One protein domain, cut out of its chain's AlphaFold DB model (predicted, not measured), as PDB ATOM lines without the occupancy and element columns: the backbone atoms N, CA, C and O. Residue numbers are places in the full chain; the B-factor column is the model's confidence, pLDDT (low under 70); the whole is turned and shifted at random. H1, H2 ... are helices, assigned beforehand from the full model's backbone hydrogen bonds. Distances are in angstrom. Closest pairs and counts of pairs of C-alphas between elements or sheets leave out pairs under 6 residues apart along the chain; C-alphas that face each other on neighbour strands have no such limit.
ATOM      1  N   ARG A   2      51.949 119.062  53.291       92.31
ATOM      2  CA  ARG A   2      52.731 118.744  52.068       92.31
ATOM      3  C   ARG A   2      53.720 119.819  51.574       92.31
ATOM      4  O   ARG A   2      54.625 119.479  50.820       92.31
ATOM      5  N   LEU A   3      53.587 121.068  52.032       95.69
ATOM      6  CA  LEU A   3      54.499 122.190  51.743       95.69
ATOM      7  C   LEU A   3      55.596 122.403  52.811       95.69
ATOM      8  O   LEU A   3      56.263 123.427  52.810       95.69
ATOM      9  N   ARG A   4      55.779 121.477  53.758       95.88
ATOM     10  CA  ARG A   4      56.818 121.611  54.795       95.88
ATOM     11  C   ARG A   4      58.237 121.451  54.234       95.88
ATOM     12  O   ARG A   4      58.418 120.848  53.172       95.88
ATOM     13  N   GLU A   5      59.231 121.892  54.999       94.88
ATOM     14  CA  GLU A   5      60.645 121.607  54.720       94.88
ATOM     15  C   GLU A   5      60.940 120.097  54.737       94.88
ATOM     16  O   GLU A   5      60.183 119.308  55.325       94.88
ATOM     17  N   ARG A   6      62.047 119.699  54.100       90.44
ATOM     18  CA  ARG A   6      62.644 118.368  54.230       90.44
ATOM     19  C   ARG A   6      62.727 117.987  55.705       90.44
ATOM     20  O   ARG A   6      63.286 118.719  56.520       90.44
ATOM     21  N   ARG A   7      62.184 116.825  56.066       88.12
ATOM     22  CA  ARG A   7      62.373 116.297  57.422       88.12
ATOM     23  C   ARG A   7      63.833 115.876  57.557       88.12
ATOM     24  O   ARG A   7      64.263 114.953  56.872       88.12
ATOM     25  N   LEU A   8      64.578 116.531  58.440       87.31
ATOM     26  CA  LEU A   8      65.995 116.227  58.670       87.31
ATOM     27  C   LEU A   8      66.214 115.210  59.802       87.31
ATOM     28  O   LEU A   8      67.354 114.899  60.140       87.31
ATOM     29  N   GLY A   9      65.129 114.693  60.391       85.38
ATOM     30  CA  GLY A   9      65.165 113.661  61.426       85.38
ATOM     31  C   GLY A   9      66.102 114.059  62.576       85.38
ATOM     32  O   GLY A   9      65.906 115.137  63.147       85.38
ATOM     33  N   PRO A  10      67.140 113.259  62.887       83.62
ATOM     34  CA  PRO A  10      68.053 113.527  64.002       83.62
ATOM     35  C   PRO A  10      68.841 114.841  63.886       83.62
ATOM     36  O   PRO A  10      69.359 115.325  64.888       83.62
ATOM     37  N   PHE A  11      68.934 115.448  62.697       87.31
ATOM     38  CA  PHE A  11      69.645 116.721  62.507       87.31
ATOM     39  C   PHE A  11      68.805 117.946  62.878       87.31
ATOM     40  O   PHE A  11      69.322 119.063  62.919       87.31
ATOM     41  N   GLN A  12      67.505 117.779  63.131       89.00
ATOM     42  CA  GLN A  12      66.642 118.905  63.463       89.00
ATOM     43  C   GLN A  12      67.105 119.598  64.750       89.00
ATOM     44  O   GLN A  12      67.198 118.985  65.809       89.00
ATOM     45  N   GLY A  13      67.359 120.905  64.648       89.94
ATOM     46  CA  GLY A  13      67.818 121.726  65.771       89.94
ATOM     47  C   GLY A  13      69.308 121.595  66.093       89.94
ATOM     48  O   GLY A  13      69.752 122.177  67.079       89.94
ATOM     49  N   LEU A  14      70.079 120.865  65.283       91.75
ATOM     50  CA  LEU A  14      71.523 120.730  65.435       91.75
ATOM     51  C   LEU A  14      72.270 121.553  64.388       91.75
ATOM     52  O   LEU A  14      71.832 121.706  63.247       91.75
ATOM     53  N   SER A  15      73.438 122.060  64.773       94.94
ATOM     54  CA  SER A  15      74.386 122.634  63.819       94.94
ATOM     55  C   SER A  15      75.073 121.541  62.985       94.94
ATOM     56  O   SER A  15      75.212 120.409  63.455       94.94
ATOM     57  N   PRO A  16      75.610 121.861  61.791       91.94
ATOM     58  CA  PRO A  16      76.395 120.915  60.991       91.94
ATOM     59  C   PRO A  16      77.529 120.229  61.769       91.94
ATOM     60  O   PRO A  16      77.729 119.024  61.651       91.94
ATOM     61  N   ALA A  17      78.237 120.979  62.620       95.38
ATOM     62  CA  ALA A  17      79.307 120.438  63.458       95.38
ATOM     63  C   ALA A  17      78.778 119.436  64.498       95.38
ATOM     64  O   ALA A  17      79.424 118.429  64.790       95.38
ATOM     65  N   GLU A  18      77.591 119.682  65.053       93.44
ATOM     66  CA  GLU A  18      76.939 118.737  65.954       93.44
ATOM     67  C   GLU A  18      76.419 117.508  65.223       93.44
ATOM     68  O   GLU A  18      76.576 116.417  65.761       93.44
ATOM     69  N   CYS A  19      75.872 117.646  64.015       90.19
ATOM     70  CA  CYS A  19      75.485 116.504  63.187       90.19
ATOM     71  C   CYS A  19      76.699 115.623  62.876       90.19
ATOM     72  O   CYS A  19      76.672 114.431  63.160       90.19
ATOM     73  N   ALA A  20      77.801 116.216  62.407       91.50
ATOM     74  CA  ALA A  20      79.039 115.495  62.118       91.50
ATOM     75  C   ALA A  20      79.613 114.776  63.349       91.50
ATOM     76  O   ALA A  20      80.140 113.672  63.240       91.50
ATOM     77  N   ARG A  21      79.502 115.390  64.534       93.12
ATOM     78  CA  ARG A  21      80.008 114.817  65.788       93.12
ATOM     79  C   ARG A  21      79.087 113.749  66.380       93.12
ATOM     80  O   ARG A  21      79.588 112.783  66.945       93.12
ATOM     81  N   ARG A  22      77.766 113.955  66.346       87.44
ATOM     82  CA  ARG A  22      76.769 113.083  66.998       87.44
ATOM     83  C   ARG A  22      76.317 111.931  66.097       87.44
ATOM     84  O   ARG A  22      75.984 110.878  66.619       87.44
ATOM     85  N   PHE A  23      76.344 112.133  64.780       86.50
ATOM     86  CA  PHE A  23      75.798 111.242  63.751       86.50
ATOM     87  C   PHE A  23      76.762 111.127  62.553       86.50
ATOM     88  O   PHE A  23      76.403 111.476  61.425       86.50
ATOM     89  N   PRO A  24      78.030 110.717  62.757       87.31
ATOM     90  CA  PRO A  24      79.072 110.818  61.733       87.31
ATOM     91  C   PRO A  24      78.767 110.004  60.467       87.31
ATOM     92  O   PRO A  24      79.078 110.455  59.366       87.31
ATOM     93  N   ALA A  25      78.139 108.830  60.601       83.81
ATOM     94  CA  ALA A  25      77.807 107.980  59.461       83.81
ATOM     95  C   ALA A  25      76.661 108.572  58.629       83.81
ATOM     96  O   ALA A  25      76.781 108.681  57.407       83.81
ATOM     97  N   THR A  26      75.576 109.009  59.279       82.50
ATOM     98  CA  THR A  26      74.465 109.664  58.573       82.50
ATOM     99  C   THR A  26      74.879 111.018  58.023       82.50
ATOM    100  O   THR A  26      74.461 111.370  56.927       82.50
ATOM    101  N   TRP A  27      75.730 111.775  58.723       87.00
ATOM    102  CA  TRP A  27      76.241 113.053  58.229       87.00
ATOM    103  C   TRP A  27      77.081 112.877  56.965       87.00
ATOM    104  O   TRP A  27      76.864 113.599  55.993       87.00
ATOM    105  N   ALA A  28      78.005 111.909  56.953       85.38
ATOM    106  CA  ALA A  28      78.821 111.620  55.776       85.38
ATOM    107  C   ALA A  28      77.946 111.281  54.563       85.38
ATOM    108  O   ALA A  28      78.109 111.878  53.504       85.38
ATOM    109  N   ALA A  29      76.968 110.397  54.753       79.69
ATOM    110  CA  ALA A  29      76.088 109.951  53.685       79.69
ATOM    111  C   ALA A  29      75.056 111.017  53.248       79.69
ATOM    112  O   ALA A  29      74.736 111.126  52.068       79.69
ATOM    113  N   PHE A  30      74.593 111.878  54.162       82.06
ATOM    114  CA  PHE A  30      73.814 113.072  53.814       82.06
ATOM    115  C   PHE A  30      74.643 114.056  52.980       82.06
ATOM    116  O   PHE A  30      74.162 114.564  51.974       82.06
ATOM    117  N   SER A  31      75.901 114.291  53.363       83.75
ATOM    118  CA  SER A  31      76.776 115.270  52.704       83.75
ATOM    119  C   SER A  31      77.179 114.863  51.285       83.75
ATOM    120  O   SER A  31      77.440 115.735  50.462       83.75
ATOM    121  N   CYS A  32      77.242 113.562  50.986       79.44
ATOM    122  CA  CYS A  32      77.530 113.065  49.640       79.44
ATOM    123  C   CYS A  32      76.274 112.743  48.814       79.44
ATOM    124  O   CYS A  32      76.407 112.339  47.661       79.44
ATOM    125  N   GLY A  33      75.071 112.946  49.367       72.44
ATOM    126  CA  GLY A  33      73.807 112.721  48.659       72.44
ATOM    127  C   GLY A  33      73.400 111.249  48.521       72.44
ATOM    128  O   GLY A  33      72.478 110.947  47.765       72.44
ATOM    129  N   ASP A  34      74.022 110.324  49.265       63.25
ATOM    130  CA  ASP A  34      73.790 108.869  49.160       63.25
ATOM    131  C   ASP A  34      72.319 108.461  49.393       63.25
ATOM    132  O   ASP A  34      71.886 107.386  48.970       63.25
ATOM    133  N   PHE A  35      71.542 109.306  50.077       61.56
ATOM    134  CA  PHE A  35      70.128 109.064  50.391       61.56
ATOM    135  C   PHE A  35      69.150 109.722  49.422       61.56
ATOM    136  O   PHE A  35      67.959 109.403  49.438       61.56
ATOM    137  N   ASP A  36      69.615 110.654  48.594       67.00
ATOM    138  CA  ASP A  36      68.728 111.509  47.807       67.00
ATOM    139  C   ASP A  36      68.085 110.741  46.646       67.00
ATOM    140  O   ASP A  36      66.931 110.994  46.295       67.00
ATOM    141  N   CYS A  37      68.770 109.709  46.156       55.75
ATOM    142  CA  CYS A  37      68.303 108.790  45.121       55.75
ATOM    143  C   CYS A  37      67.548 107.557  45.659       55.75
ATOM    144  O   CYS A  37      67.144 106.703  44.874       55.75
ATOM    145  N   GLY A  38      67.367 107.421  46.981       55.72
ATOM    146  CA  GLY A  38      66.707 106.252  47.585       55.72
ATOM    147  C   GLY A  38      67.457 104.923  47.392       55.72
ATOM    148  O   GLY A  38      66.911 103.863  47.687       55.72
ATOM    149  N   VAL A  39      68.703 104.970  46.905       54.19
ATOM    150  CA  VAL A  39      69.537 103.792  46.601       54.19
ATOM    151  C   VAL A  39      69.996 103.082  47.874       54.19
ATOM    152  O   VAL A  39      70.216 101.871  47.867       54.19
ATOM    153  N   ARG A  40      70.107 103.811  48.989       61.41
ATOM    154  CA  ARG A  40      70.509 103.256  50.279       61.41
ATOM    155  C   ARG A  40      69.585 103.762  51.389       61.41
ATOM    156  O   ARG A  40      69.325 104.963  51.444       61.41
ATOM    157  N   PRO A  41      69.090 102.890  52.286       61.94
ATOM    158  CA  PRO A  41      68.386 103.354  53.474       61.94
ATOM    159  C   PRO A  41      69.347 104.144  54.382       61.94
ATOM    160  O   PRO A  41      70.550 103.852  54.391       61.94
ATOM    161  N   PRO A  42      68.845 105.119  55.161       63.09
ATOM    162  CA  PRO A  42      69.660 105.801  56.158       63.09
ATOM    163  C   PRO A  42      70.288 104.794  57.145       63.09
ATOM    164  O   PRO A  42      69.667 103.768  57.441       63.09
ATOM    165  N   PRO A  43      71.521 105.039  57.632       67.81
ATOM    166  CA  PRO A  43      72.202 104.193  58.594       67.81
ATOM    167  C   PRO A  43      71.325 103.920  59.811       67.81
ATOM    168  O   PRO A  43      70.692 104.823  60.354       67.81
ATOM    169  N   ALA A  44      71.331 102.667  60.262       65.25
ATOM    170  CA  ALA A  44      70.716 102.269  61.518       65.25
ATOM    171  C   ALA A  44      71.631 102.676  62.689       65.25
ATOM    172  O   ALA A  44      72.300 101.834  63.284       65.25
ATOM    173  N   GLU A  45      71.716 103.976  62.971       69.81
ATOM    174  CA  GLU A  45      72.366 104.516  64.170       69.81
ATOM    175  C   GLU A  45      71.322 105.009  65.182       69.81
ATOM    176  O   GLU A  45      70.208 105.392  64.822       69.81
ATOM    177  N   GLU A  46      71.652 104.952  66.473       65.00
ATOM    178  CA  GLU A  46      70.739 105.329  67.553       65.00
ATOM    179  C   GLU A  46      70.276 106.789  67.394       65.00
ATOM    180  O   GLU A  46      71.090 107.703  67.286       65.00
ATOM    181  N   GLY A  47      68.959 107.012  67.343       61.66
ATOM    182  CA  GLY A  47      68.367 108.325  67.053       61.66
ATOM    183  C   GLY A  47      67.989 108.556  65.583       61.66
ATOM    184  O   GLY A  47      67.252 109.503  65.304       61.66
ATOM    185  N   ALA A  48      68.384 107.679  64.653       61.00
ATOM    186  CA  ALA A  48      67.743 107.586  63.341       61.00
ATOM    187  C   ALA A  48      66.344 106.963  63.539       61.00
ATOM    188  O   ALA A  48      66.206 105.769  63.791       61.00
ATOM    189  N   ASP A  49      65.305 107.801  63.574       51.44
ATOM    190  CA  ASP A  49      63.973 107.431  64.069       51.44
ATOM    191  C   ASP A  49      63.238 106.314  63.286       51.44
ATOM    192  O   ASP A  49      63.524 106.002  62.128       51.44
ATOM    193  N   ALA A  50      62.202 105.751  63.923       47.03
ATOM    194  CA  ALA A  50      61.287 104.756  63.349       47.03
ATOM    195  C   ALA A  50      60.330 105.321  62.275       47.03
ATOM    196  O   ALA A  50      59.580 104.565  61.660       47.03
ATOM    197  N   ALA A  51      60.346 106.640  62.041       49.22
ATOM    198  CA  ALA A  51      59.661 107.280  60.922       49.22
ATOM    199  C   ALA A  51      60.555 107.349  59.667       49.22
ATOM    200  O   ALA A  51      60.127 107.905  58.649       49.22
ATOM    201  N   GLY A  52      61.765 106.777  59.723       53.84
ATOM    202  CA  GLY A  52      62.665 106.551  58.596       53.84
ATOM    203  C   GLY A  52      63.808 107.559  58.460       53.84
ATOM    204  O   GLY A  52      64.362 107.662  57.372       53.84
ATOM    205  N   GLY A  53      64.149 108.336  59.494       73.25
ATOM    206  CA  GLY A  53      65.282 109.267  59.453       73.25
ATOM    207  C   GLY A  53      65.066 110.475  58.527       73.25
ATOM    208  O   GLY A  53      63.968 111.042  58.452       73.25
ATOM    209  N   ILE A  54      66.129 110.904  57.838       80.19
ATOM    210  CA  ILE A  54      66.095 112.023  56.881       80.19
ATOM    211  C   ILE A  54      65.170 111.658  55.713       80.19
ATOM    212  O   ILE A  54      65.331 110.618  55.083       80.19
ATOM    213  N   GLU A  55      64.197 112.518  55.406       82.81
ATOM    214  CA  GLU A  55      63.305 112.346  54.254       82.81
ATOM    215  C   GLU A  55      64.124 112.295  52.959       82.81
ATOM    216  O   GLU A  55      64.963 113.165  52.730       82.81
ATOM    217  N   ALA A  56      63.896 111.300  52.103       80.94
ATOM    218  CA  ALA A  56      64.551 111.228  50.799       80.94
ATOM    219  C   ALA A  56      64.094 112.385  49.895       80.94
ATOM    220  O   ALA A  56      62.926 112.788  49.938       80.94
TER     221      ALA A  56
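Overview. This is residues 2 to 56 of the 161 residues of the protein "Hypothetical protein" of Emiliania huxleyi (UniProt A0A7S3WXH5). This is a body with little regular structure: two short helices, H1 and H2, sit together toward one end of the longest axis, and two long stretches with no named element, residues 2 to 15 before H1 and residues 32 to 56 after H2, hold most of the other residues. The printed part has 55 residues with two named helices, H1 then H2, and no named strand; the class is all helix, though the helices hold only 15 residues. It is compact, with a radius of gyration of the C-alphas of 10.6 A, and spans 29 by 23 by 21 A.

Along the chain. Find C-alpha 24 at (79.072, 110.818, 61.733); from there H2, residues 24 to 31, runs 10.3 A to C-alpha 31 at (76.776, 115.270, 52.704). Before it, H1, residues 16 to 22, begins at C-alpha 16, (76.395, 120.915, 60.991), and is 9.9 A long.

Arrangement. Look at Ala 20 and Trp 27, whose C-alphas, the closest of H1 and H2, are 5.4 A apart. The helices only just touch, with 3 pairs of C-alphas within 8 A, and only at the corner by their tight link. They run opposite ways at a shallow tilt of 31 degrees. In H1 and H2 every O i to N i+4 pair is within hydrogen-bond range.

Size, cuts and confidence. The C-alphas farthest apart are those of Arg 2 and Arg 21, 30.8 A. The printed part has no cut. Check the B-factor column at residues 34 to 52: pLDDT is under 70 there, against a mean of 77.7 for the printed part.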